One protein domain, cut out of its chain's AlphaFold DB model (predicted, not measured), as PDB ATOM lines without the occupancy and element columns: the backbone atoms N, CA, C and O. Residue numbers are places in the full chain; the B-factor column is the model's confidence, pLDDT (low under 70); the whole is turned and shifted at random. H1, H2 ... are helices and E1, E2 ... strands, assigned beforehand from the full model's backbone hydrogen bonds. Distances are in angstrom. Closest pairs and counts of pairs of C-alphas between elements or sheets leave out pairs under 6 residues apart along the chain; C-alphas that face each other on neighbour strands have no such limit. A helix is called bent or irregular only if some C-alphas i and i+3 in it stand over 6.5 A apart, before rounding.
ATOM      1  N   TYR A 233     -14.476  26.934  30.446       93.75
ATOM      2  CA  TYR A 233     -13.522  27.201  31.515       93.75
ATOM      3  C   TYR A 233     -12.115  27.461  30.978       93.75
ATOM      4  O   TYR A 233     -11.754  27.088  29.858       93.75
ATOM      5  N   LEU A 234     -11.313  28.121  31.805       92.75
ATOM      6  CA  LEU A 234      -9.872  28.228  31.633       92.75
ATOM      7  C   LEU A 234      -9.178  28.027  32.974       92.75
ATOM      8  O   LEU A 234      -9.728  28.333  34.035       92.75
ATOM      9  N   VAL A 235      -7.942  27.546  32.908       90.81
ATOM     10  CA  VAL A 235      -7.080  27.374  34.077       90.81
ATOM     11  C   VAL A 235      -6.053  28.499  34.089       90.81
ATOM     12  O   VAL A 235      -5.289  28.667  33.133       90.81
ATOM     13  N   LEU A 236      -6.018  29.262  35.179       88.25
ATOM     14  CA  LEU A 236      -4.962  30.234  35.439       88.25
ATOM     15  C   LEU A 236      -3.888  29.607  36.312       88.25
ATOM     16  O   LEU A 236      -4.183  29.077  37.379       88.25
ATOM     17  N   THR A 237      -2.632  29.736  35.894       85.38
ATOM     18  CA  THR A 237      -1.467  29.319  36.683       85.38
ATOM     19  C   THR A 237      -0.692  30.545  37.150       85.38
ATOM     20  O   THR A 237      -0.239  31.359  36.342       85.38
ATOM     21  N   LEU A 238      -0.485  30.656  38.460       77.12
ATOM     22  CA  LEU A 238       0.270  31.729  39.101       77.12
ATOM     23  C   LEU A 238       1.576  31.174  39.668       77.12
ATOM     24  O   LEU A 238       1.623  30.579  40.738       77.12
ATOM     25  N   THR A 239       2.666  31.384  38.942       72.50
ATOM     26  CA  THR A 239       3.994  30.933  39.372       72.50
ATOM     27  C   THR A 239       4.642  31.988  40.268       72.50
ATOM     28  O   THR A 239       4.871  33.117  39.833       72.50
ATOM     29  N   SER A 240       4.950  31.634  41.516       59.75
ATOM     30  CA  SER A 240       5.866  32.384  42.388       59.75
ATOM     31  C   SER A 240       6.729  31.402  43.183       59.75
ATOM     32  O   SER A 240       6.286  30.291  43.474       59.75
ATOM     33  N   PHE A 241       7.975  31.773  43.479       49.12
ATOM     34  CA  PHE A 241       8.867  30.956  44.300       49.12
ATOM     35  C   PHE A 241       8.700  31.329  45.774       49.12
ATOM     36  O   PHE A 241       8.674  32.508  46.110       49.12
ATOM     37  N   ASN A 242       8.667  30.305  46.624       44.66
ATOM     38  CA  ASN A 242       8.672  30.373  48.082       44.66
ATOM     39  C   ASN A 242       7.564  31.222  48.732       44.66
ATOM     40  O   ASN A 242       7.749  32.377  49.091       44.66
ATOM     41  N   TRP A 243       6.490  30.498  49.055       43.31
ATOM     42  CA  TRP A 243       5.561  30.721  50.162       43.31
ATOM     43  C   TRP A 243       4.335  31.602  49.907       43.31
ATOM     44  O   TRP A 243       4.405  32.792  49.622       43.31
ATOM     45  N   LYS A 244       3.211  30.953  50.236       40.62
ATOM     46  CA  LYS A 244       1.822  31.408  50.321       40.62
ATOM     47  C   LYS A 244       1.114  31.537  48.979       40.62
ATOM     48  O   LYS A 244       1.675  31.978  47.984       40.62
ATOM     49  N   TRP A 245      -0.127  31.049  49.020       41.44
ATOM     50  CA  TRP A 245      -1.144  31.067  47.981       41.44
ATOM     51  C   TRP A 245      -0.984  32.274  47.067       41.44
ATOM     52  O   TRP A 245      -0.767  33.376  47.588       41.44
ATOM     53  N   PRO A 246      -1.110  32.109  45.738       39.78
ATOM     54  CA  PRO A 246      -1.238  33.276  44.893       39.78
ATOM     55  C   PRO A 246      -2.319  34.165  45.499       39.78
ATOM     56  O   PRO A 246      -3.434  33.703  45.738       39.78
ATOM     57  N   LEU A 247      -1.963  35.411  45.814       45.47
ATOM     58  CA  LEU A 247      -2.901  36.440  46.246       45.47
ATOM     59  C   LEU A 247      -3.802  36.767  45.049       45.47
ATOM     60  O   LEU A 247      -3.697  37.824  44.431       45.47
ATOM     61  N   ILE A 248      -4.665  35.822  44.681       45.38
ATOM     62  CA  ILE A 248      -5.903  36.122  43.993       45.38
ATOM     63  C   ILE A 248      -6.637  37.030  44.980       45.38
ATOM     64  O   ILE A 248      -6.679  36.692  46.169       45.38
ATOM     65  N   PRO A 249      -7.116  38.211  44.552       39.97
ATOM     66  CA  PRO A 249      -7.910  39.076  45.402       39.97
ATOM     67  C   PRO A 249      -8.928  38.206  46.125       39.97
ATOM     68  O   PRO A 249      -9.716  37.516  45.480       39.97
ATOM     69  N   ALA A 250      -8.824  38.168  47.456       36.22
ATOM     70  CA  ALA A 250      -9.797  37.483  48.284       36.22
ATOM     71  C   ALA A 250     -11.193  37.940  47.856       36.22
ATOM     72  O   ALA A 250     -11.337  39.051  47.341       36.22
ATOM     73  N   HIS A 251     -12.166  37.060  48.071       38.62
ATOM     74  CA  HIS A 251     -13.603  37.182  47.831       38.62
ATOM     75  C   HIS A 251     -14.218  38.405  48.550       38.62
ATOM     76  O   HIS A 251     -15.129  38.287  49.360       38.62
ATOM     77  N   ASP A 252     -13.684  39.596  48.310       36.66
ATOM     78  CA  ASP A 252     -14.045  40.843  48.948       36.66
ATOM     79  C   ASP A 252     -14.727  41.693  47.867       36.66
ATOM     80  O   ASP A 252     -14.049  42.327  47.042       36.66
ATOM     81  N   PRO A 253     -16.072  41.657  47.792       39.62
ATOM     82  CA  PRO A 253     -16.859  42.259  46.714       39.62
ATOM     83  C   PRO A 253     -16.649  43.777  46.558       39.62
ATOM     84  O   PRO A 253     -17.122  44.359  45.588       39.62
ATOM     85  N   GLY A 254     -15.925  44.421  47.479       38.19
ATOM     86  CA  GLY A 254     -15.688  45.861  47.482       38.19
ATOM     87  C   GLY A 254     -14.452  46.370  46.728       38.19
ATOM     88  O   GLY A 254     -14.353  47.580  46.554       38.19
ATOM     89  N   ARG A 255     -13.489  45.531  46.294       43.59
ATOM     90  CA  ARG A 255     -12.178  46.048  45.804       43.59
ATOM     91  C   ARG A 255     -11.911  45.983  44.296       43.59
ATOM     92  O   ARG A 255     -11.053  46.727  43.828       43.59
ATOM     93  N   LEU A 256     -12.622  45.151  43.533       48.16
ATOM     94  CA  LEU A 256     -12.526  45.106  42.056       48.16
ATOM     95  C   LEU A 256     -13.855  45.385  41.332       48.16
ATOM     96  O   LEU A 256     -13.866  45.473  40.104       48.16
ATOM     97  N   GLY A 257     -14.949  45.558  42.081       53.09
ATOM     98  CA  GLY A 257     -16.265  45.950  41.564       53.09
ATOM     99  C   GLY A 257     -17.034  44.862  40.806       53.09
ATOM    100  O   GLY A 257     -18.191  45.080  40.470       53.09
ATOM    101  N   GLU A 258     -16.439  43.693  40.558       62.09
ATOM    102  CA  GLU A 258     -17.069  42.594  39.818       62.09
ATOM    103  C   GLU A 258     -16.901  41.268  40.569       62.09
ATOM    104  O   GLU A 258     -15.807  40.936  41.029       62.09
ATOM    105  N   ARG A 259     -18.003  40.519  40.719       65.50
ATOM    106  CA  ARG A 259     -17.996  39.172  41.307       65.50
ATOM    107  C   ARG A 259     -17.583  38.167  40.235       65.50
ATOM    108  O   ARG A 259     -18.260  38.062  39.219       65.50
ATOM    109  N   ILE A 260     -16.508  37.425  40.490       77.06
ATOM    110  CA  ILE A 260     -16.080  36.275  39.683       77.06
ATOM    111  C   ILE A 260     -16.070  35.023  40.552       77.06
ATOM    112  O   ILE A 260     -15.733  35.105  41.737       77.06
ATOM    113  N   SER A 261     -16.415  33.879  39.968       82.25
ATOM    114  CA  SER A 261     -16.379  32.596  40.677       82.25
ATOM    115  C   SER A 261     -15.056  31.895  40.397       82.25
ATOM    116  O   SER A 261     -14.752  31.602  39.241       82.25
ATOM    117  N   VAL A 262     -14.265  31.652  41.444       84.31
ATOM    118  CA  VAL A 262     -12.947  31.007  41.356       84.31
ATOM    119  C   VAL A 262     -13.012  29.629  41.990       84.31
ATOM    120  O   VAL A 262     -13.330  29.513  43.172       84.31
ATOM    121  N   TYR A 263     -12.659  28.600  41.228       87.69
ATOM    122  CA  TYR A 263     -12.742  27.212  41.672       87.69
ATOM    123  C   TYR A 263     -11.353  26.603  41.880       87.69
ATOM    124  O   TYR A 263     -10.391  26.924  41.174       87.69
ATOM    125  N   GLN A 264     -11.263  25.715  42.871       87.56
ATOM    126  CA  GLN A 264     -10.054  24.955  43.220       87.56
ATOM    127  C   GLN A 264     -10.102  23.510  42.706       87.56
ATOM    128  O   GLN A 264      -9.166  22.746  42.923       87.56
ATOM    129  N   SER A 265     -11.170  23.139  42.006       89.44
ATOM    130  CA  SER A 265     -11.332  21.827  41.400       89.44
ATOM    131  C   SER A 265     -11.888  21.923  39.982       89.44
ATOM    132  O   SER A 265     -12.492  22.926  39.599       89.44
ATOM    133  N   LEU A 266     -11.619  20.887  39.193       91.75
ATOM    134  CA  LEU A 266     -12.087  20.693  37.825       91.75
ATOM    135  C   LEU A 266     -12.283  19.199  37.588       91.75
ATOM    136  O   LEU A 266     -11.396  18.411  37.914       91.75
ATOM    137  N   ASP A 267     -13.428  18.821  37.025       91.69
ATOM    138  CA  ASP A 267     -13.758  17.435  36.666       91.69
ATOM    139  C   ASP A 267     -13.563  16.474  37.855       91.69
ATOM    140  O   ASP A 267     -12.934  15.419  37.742       91.69
ATOM    141  N   GLY A 268     -14.044  16.902  39.030       85.69
ATOM    142  CA  GLY A 268     -13.977  16.141  40.281       85.69
ATOM    143  C   GLY A 268     -12.599  16.096  40.951       85.69
ATOM    144  O   GLY A 268     -12.459  15.439  41.980       85.69
ATOM    145  N   GLN A 269     -11.585  16.785  40.414       88.44
ATOM    146  CA  GLN A 269     -10.222  16.788  40.953       88.44
ATOM    147  C   GLN A 269      -9.780  18.160  41.447       88.44
ATOM    148  O   GLN A 269      -9.997  19.163  40.775       88.44
ATOM    149  N   GLU A 270      -9.074  18.210  42.577       88.12
ATOM    150  CA  GLU A 270      -8.423  19.435  43.046       88.12
ATOM    151  C   GLU A 270      -7.216  19.794  42.173       88.12
ATOM    152  O   GLU A 270      -6.318  18.972  41.958       88.12
ATOM    153  N   VAL A 271      -7.174  21.035  41.689       87.69
ATOM    154  CA  VAL A 271      -6.002  21.568  40.987       87.69
ATOM    155  C   VAL A 271      -4.907  21.941  41.987       87.69
ATOM    156  O   VAL A 271      -5.158  22.141  43.176       87.69
ATOM    157  N   LEU A 272      -3.660  22.036  41.520       84.56
ATOM    158  CA  LEU A 272      -2.548  22.429  42.387       84.56
ATOM    159  C   LEU A 272      -2.784  23.819  43.013       84.56
ATOM    160  O   LEU A 272      -3.360  24.678  42.354       84.56
ATOM    161  N   PRO A 273      -2.261  24.116  44.222       79.38
ATOM    162  CA  PRO A 273      -2.554  25.368  44.944       79.38
ATOM    163  C   PRO A 273      -2.179  26.670  44.217       79.38
ATOM    164  O   PRO A 273      -2.588  27.759  44.612       79.38
ATOM    165  N   TYR A 274      -1.339  26.573  43.186       78.25
ATOM    166  CA  TYR A 274      -0.922  27.689  42.343       78.25
ATOM    167  C   TYR A 274      -1.732  27.796  41.039       78.25
ATOM    168  O   TYR A 274      -1.442  28.656  40.205       78.25
ATOM    169  N   GLN A 275      -2.713  26.915  40.842       84.94
ATOM    170  CA  GLN A 275      -3.676  26.937  39.752       84.94
ATOM    171  C   GLN A 275      -5.072  27.244  40.293       84.94
ATOM    172  O   GLN A 275      -5.413  26.889  41.418       84.94
ATOM    173  N   CYS A 276      -5.889  27.901  39.481       87.62
ATOM    174  CA  CYS A 276      -7.317  28.036  39.733       87.62
ATOM    175  C   CYS A 276      -8.097  27.966  38.425       87.62
ATOM    176  O   CYS A 276      -7.547  28.183  37.340       87.62
ATOM    177  N   VAL A 277      -9.382  27.658  38.540       89.56
ATOM    178  CA  VAL A 277     -10.278  27.473  37.402       89.56
ATOM    179  C   VAL A 277     -11.322  28.579  37.431       89.56
ATOM    180  O   VAL A 277     -11.870  28.908  38.483       89.56
ATOM    181  N   LEU A 278     -11.569  29.183  36.274       90.56
ATOM    182  CA  LEU A 278     -12.492  30.303  36.101       90.56
ATOM    183  C   LEU A 278     -13.317  30.079  34.843       90.56
ATOM    184  O   LEU A 278     -12.842  29.463  33.885       90.56
ATOM    185  N   GLN A 279     -14.521  30.645  34.802       91.12
ATOM    186  CA  GLN A 279     -15.231  30.769  33.534       91.12
ATOM    187  C   GLN A 279     -14.476  31.731  32.612       91.12
ATOM    188  O   GLN A 279     -13.984  32.784  33.035       91.12
ATOM    189  N   ARG A 280     -14.385  31.374  31.329       91.38
ATOM    190  CA  ARG A 280     -13.658  32.172  30.336       91.38
ATOM    191  C   ARG A 280     -14.279  33.557  30.168       91.38
ATOM    192  O   ARG A 280     -13.557  34.550  30.116       91.38
ATOM    193  N   GLU A 281     -15.607  33.630  30.173       89.25
ATOM    194  CA  GLU A 281     -16.362  34.887  30.124       89.25
ATOM    195  C   GLU A 281     -16.060  35.788  31.336       89.25
ATOM    196  O   GLU A 281     -15.759  36.970  31.157       89.25
ATOM    197  N   ASP A 282     -16.047  35.229  32.554       86.94
ATOM    198  CA  ASP A 282     -15.686  35.952  33.785       86.94
ATOM    199  C   ASP A 282     -14.286  36.546  33.695       86.94
ATOM    200  O   ASP A 282     -14.089  37.732  33.972       86.94
ATOM    201  N   TRP A 283     -13.317  35.739  33.262       88.19
ATOM    202  CA  TRP A 283     -11.944  36.195  33.113       88.19
ATOM    203  C   TRP A 283     -11.834  37.327  32.098       88.19
ATOM    204  O   TRP A 283     -11.193  38.331  32.393       88.19
ATOM    205  N   HIS A 284     -12.486  37.226  30.935       89.62
ATOM    206  CA  HIS A 284     -12.445  38.286  29.925       89.62
ATOM    207  C   HIS A 284     -12.949  39.638  30.448       89.62
ATOM    208  O   HIS A 284     -12.381  40.664  30.070       89.62
ATOM    209  N   ARG A 285     -13.942  39.645  31.346       85.94
ATOM    210  CA  ARG A 285     -14.449  40.874  31.981       85.94
ATOM    211  C   ARG A 285     -13.423  41.516  32.915       85.94
ATOM    212  O   ARG A 285     -13.163  42.716  32.829       85.94
ATOM    213  N   VAL A 286     -12.770  40.712  33.755       84.12
ATOM    214  CA  VAL A 286     -11.864  41.235  34.794       84.12
ATOM    215  C   VAL A 286     -10.396  41.325  34.373       84.12
ATOM    216  O   VAL A 286      -9.620  42.010  35.045       84.12
ATOM    217  N   ARG A 287      -9.989  40.663  33.281       84.44
ATOM    218  CA  ARG A 287      -8.578  40.447  32.903       84.44
ATOM    219  C   ARG A 287      -7.768  41.734  32.869       84.44
ATOM    220  O   ARG A 287      -6.671  41.773  33.420       84.44
ATOM    221  N   GLU A 288      -8.276  42.786  32.234       85.50
ATOM    222  CA  GLU A 288      -7.514  44.031  32.071       85.50
ATOM    223  C   GLU A 288      -7.322  44.767  33.406       85.50
ATOM    224  O   GLU A 288      -6.212  45.219  33.716       85.50
ATOM    225  N   ARG A 289      -8.360  44.797  34.255       79.62
ATOM    226  CA  ARG A 289      -8.284  45.363  35.613       79.62
ATOM    227  C   ARG A 289      -7.351  44.545  36.500       79.62
ATOM    228  O   ARG A 289      -6.480  45.107  37.167       79.62
ATOM    229  N   PHE A 290      -7.471  43.219  36.451       81.75
ATOM    230  CA  PHE A 290      -6.584  42.313  37.167       81.75
ATOM    231  C   PHE A 290      -5.131  42.502  36.722       81.75
ATOM    232  O   PHE A 290      -4.258  42.676  37.564       81.75
ATOM    233  N   ARG A 291      -4.846  42.545  35.413       82.50
ATOM    234  CA  ARG A 291      -3.487  42.753  34.879       82.50
ATOM    235  C   ARG A 291      -2.905  44.109  35.274       82.50
ATOM    236  O   ARG A 291      -1.690  44.212  35.456       82.50
ATOM    237  N   ALA A 292      -3.721  45.154  35.400       76.94
ATOM    238  CA  ALA A 292      -3.273  46.450  35.912       76.94
ATOM    239  C   ALA A 292      -2.840  46.353  37.387       76.94
ATOM    240  O   ALA A 292      -1.705  46.710  37.714       76.94
ATOM    241  N   ALA A 293      -3.682  45.776  38.250       74.25
ATOM    242  CA  ALA A 293      -3.356  45.552  39.661       74.25
ATOM    243  C   ALA A 293      -2.157  44.599  39.838       74.25
ATOM    244  O   ALA A 293      -1.240  44.850  40.624       74.25
ATOM    245  N   TYR A 294      -2.108  43.534  39.039       77.81
ATOM    246  CA  TYR A 294      -1.045  42.541  39.046       77.81
ATOM    247  C   TYR A 294       0.303  43.129  38.617       77.81
ATOM    248  O   TYR A 294       1.336  42.756  39.169       77.81
ATOM    249  N   ARG A 295       0.326  44.084  37.676       79.75
ATOM    250  CA  ARG A 295       1.554  44.808  37.306       79.75
ATOM    251  C   ARG A 295       2.128  45.585  38.490       79.75
ATOM    252  O   ARG A 295       3.334  45.509  38.707       79.75
ATOM    253  N   LEU A 296       1.289  46.260  39.277       75.50
ATOM    254  CA  LEU A 296       1.725  46.958  40.493       75.50
ATOM    255  C   LEU A 296       2.291  45.975  41.522       75.50
ATOM    256  O   LEU A 296       3.400  46.172  42.020       75.50
ATOM    257  N   HIS A 297       1.578  44.874  41.772       73.19
ATOM    258  CA  HIS A 297       2.031  43.818  42.677       73.19
ATOM    259  C   HIS A 297       3.364  43.201  42.226       73.19
ATOM    260  O   HIS A 297       4.289  43.039  43.021       73.19
ATOM    261  N   LYS A 298       3.502  42.915  40.928       75.88
ATOM    262  CA  LYS A 298       4.726  42.377  40.327       75.88
ATOM    263  C   LYS A 298       5.896  43.349  40.464       75.88
ATOM    264  O   LYS A 298       7.002  42.911  40.768       75.88
ATOM    265  N   THR A 299       5.671  44.647  40.258       78.25
ATOM    266  CA  THR A 299       6.688  45.687  40.467       78.25
ATOM    267  C   THR A 299       7.108  45.749  41.934       78.25
ATOM    268  O   THR A 299       8.303  45.693  42.214       78.25
ATOM    269  N   ALA A 300       6.158  45.741  42.874       71.44
ATOM    270  CA  ALA A 300       6.458  45.697  44.306       71.44
ATOM    271  C   ALA A 300       7.273  44.447  44.694       71.44
ATOM    272  O   ALA A 300       8.284  44.559  45.383       71.44
ATOM    273  N   CYS A 301       6.907  43.268  44.177       70.31
ATOM    274  CA  CYS A 301       7.655  42.029  44.410       70.31
ATOM    275  C   CYS A 301       9.073  42.084  43.828       70.31
ATOM    276  O   CYS A 301      10.013  41.619  44.467       70.31
ATOM    277  N   ARG A 302       9.253  42.679  42.638       76.56
ATOM    278  CA  ARG A 302      10.586  42.887  42.043       76.56
ATOM    279  C   ARG A 302      11.465  43.781  42.910       76.56
ATOM    280  O   ARG A 302      12.649  43.487  43.039       76.56
ATOM    281  N   HIS A 303      10.893  44.838  43.485       75.06
ATOM    282  CA  HIS A 303      11.608  45.734  44.391       75.06
ATOM    283  C   HIS A 303      11.967  45.059  45.720       75.06
ATOM    284  O   HIS A 303      13.061  45.284  46.222       75.06
ATOM    285  N   ALA A 304      11.080  44.224  46.269       71.06
ATOM    286  CA  ALA A 304      11.292  43.575  47.563       71.06
ATOM    287  C   ALA A 304      12.213  42.339  47.505       71.06
ATOM    288  O   ALA A 304      12.988  42.122  48.431       71.06
ATOM    289  N   TYR A 305      12.143  41.535  46.435       67.94
ATOM    290  CA  TYR A 305      12.771  40.201  46.376       67.94
ATOM    291  C   TYR A 305      13.704  39.984  45.167       67.94
ATOM    292  O   TYR A 305      14.222  38.885  44.970       67.94
ATOM    293  N   GLY A 306      13.939  41.011  44.344       66.75
ATOM    294  CA  GLY A 306      14.811  40.936  43.168       66.75
ATOM    295  C   GLY A 306      14.127  40.398  41.899       66.75
ATOM    296  O   GLY A 306      13.166  39.627  41.925       66.75
ATOM    297  N   GLY A 307      14.623  40.822  40.729       60.28
ATOM    298  CA  GLY A 307      13.935  40.678  39.434       60.28
ATOM    299  C   GLY A 307      13.625  39.248  38.962       60.28
ATOM    300  O   GLY A 307      12.671  39.062  38.201       60.28
ATOM    301  N   LYS A 308      14.388  38.242  39.416       59.19
ATOM    302  CA  LYS A 308      14.194  36.824  39.049       59.19
ATOM    303  C   LYS A 308      13.035  36.147  39.804       59.19
ATOM    304  O   LYS A 308      12.533  35.142  39.313       59.19
ATOM    305  N   ALA A 309      12.574  36.711  40.925       56.50
ATOM    306  CA  ALA A 309      11.542  36.129  41.797       56.50
ATOM    307  C   ALA A 309      10.118  36.674  41.546       56.50
ATOM    308  O   ALA A 309       9.182  36.366  42.278       56.50
ATOM    309  N   ALA A 310       9.933  37.508  40.519       64.06
ATOM    310  CA  ALA A 310       8.656  38.161  40.260       64.06
ATOM    311  C   ALA A 310       7.585  37.164  39.781       64.06
ATOM    312  O   ALA A 310       7.858  36.406  38.842       64.06
ATOM    313  N   PRO A 311       6.356  37.216  40.322       72.06
ATOM    314  CA  PRO A 311       5.332  36.247  39.976       72.06
ATOM    315  C   PRO A 311       4.945  36.359  38.491       72.06
ATOM    316  O   PRO A 311       4.900  37.462  37.911       72.06
ATOM    317  N   ARG A 312       4.621  35.232  37.846       78.12
ATOM    318  CA  ARG A 312       4.065  35.201  36.478       78.12
ATOM    319  C   ARG A 312       2.679  34.572  36.471       78.12
ATOM    320  O   ARG A 312       2.473  33.540  37.098       78.12
ATOM    321  N   ILE A 313       1.786  35.185  35.701       82.81
ATOM    322  CA  ILE A 313       0.474  34.643  35.372       82.81
ATOM    323  C   ILE A 313       0.542  34.006  33.986       82.81
ATOM    324  O   ILE A 313       1.066  34.619  33.052       82.81
ATOM    325  N   LEU A 314       0.059  32.776  33.881       86.00
ATOM    326  CA  LEU A 314      -0.112  32.041  32.636       86.00
ATOM    327  C   LEU A 314      -1.604  31.738  32.486       86.00
ATOM    328  O   LEU A 314      -2.244  31.293  33.439       86.00
ATOM    329  N   GLU A 315      -2.138  32.020  31.304       89.62
ATOM    330  CA  GLU A 315      -3.544  31.806  30.960       89.62
ATOM    331  C   GLU A 315      -3.669  30.537  30.115       89.62
ATOM    332  O   GLU A 315      -2.755  30.223  29.354       89.62
ATOM    333  N   ASP A 316      -4.796  29.837  30.251       87.06
ATOM    334  CA  ASP A 316      -5.145  28.653  29.450       87.06
ATOM    335  C   ASP A 316      -4.099  27.528  29.519       87.06
ATOM    336  O   ASP A 316      -3.738  26.882  28.536       87.06
TER     337      ASP A 316
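Overview. This is residues 233 to 316 of the 691 residues of the protein "HCN4 protein" of Symbiodinium natans (UniProt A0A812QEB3). A long, kinked helix, H1, covers one face of a small three-stranded sheet in two layers and runs along its strands, while a long winding loop, residues 240 to 274, joins E1 to E2. Short pairings in that loop add residues 262 to 263 beside E2 and make a small turn of residues 265 to 266 with 269 to 270. The 84 printed residues hold three named strands and one named helix, in the order E1, E2, H1, E3; the sheet order is E2, E1, E3, all antiparallel. The class is mixed, helices and strands, with under half of the residues in named elements. The whole is compact, with a radius of gyration of the C-alphas of 13.2 A, and spans 37 by 29 by 21 A.

Arrangement. E1, residues 233 to 239, is the inner strand, and its pairing is staggered. Its residues 233 to 237 pair with E2, residues 275 to 279, an antiparallel edge strand at 150 degrees; N 234 and O 278 are within hydrogen-bond range at 2.9 A. E1 and E2 form a hairpin across a long link of 35 residues. Residues 237 to 239 of E1 pair with E3, residues 312 to 314, the other edge strand, antiparallel at 158 degrees; N 239 and O 312 are 2.8 A apart. H1, residues 280 to 305, is on the sheet at a height over the sheet of 9.0 A. It lies over E1 and E3, along the strands, at 4 degrees to E3 on the local plane. The closest C-alphas of E1 and H1 are those of Tyr 233 and Arg 280, 5.1 A apart. H1 and E3 are near each other, with 5 pairs of C-alphas within 10 A. E2, H1 and E3 form a split strand-helix-strand unit, two strands running the same way with E1 between them, and its crossover is right-handed. In H1, 20 of 22 O i to N i+4 pairs are within hydrogen-bond range.

Along the chain. E1 begins at C-alpha 233 (-13.522, 27.201, 31.515) and is 19.6 A long. E2 is 13.7 A long. H1 runs 31.9 A from C-alpha 280 (-13.658, 32.172, 30.336); it is irregular, with C-alphas 285 and 288 7.6 A apart, and has a kink of 60 degrees near residue 288. E3 ends at C-alpha 314 (-0.112, 32.041, 32.636).

Size, cuts and confidence. The C-alphas farthest apart are those of Gly 268 and His 303, 39.3 A. The printed part has no cut. The link from E2 to H1 is tight, and that from H1 to E3 is short. The model's mean pLDDT over the printed part is 72.8, and residues 240 to 259 and 305 to 310 are under 70.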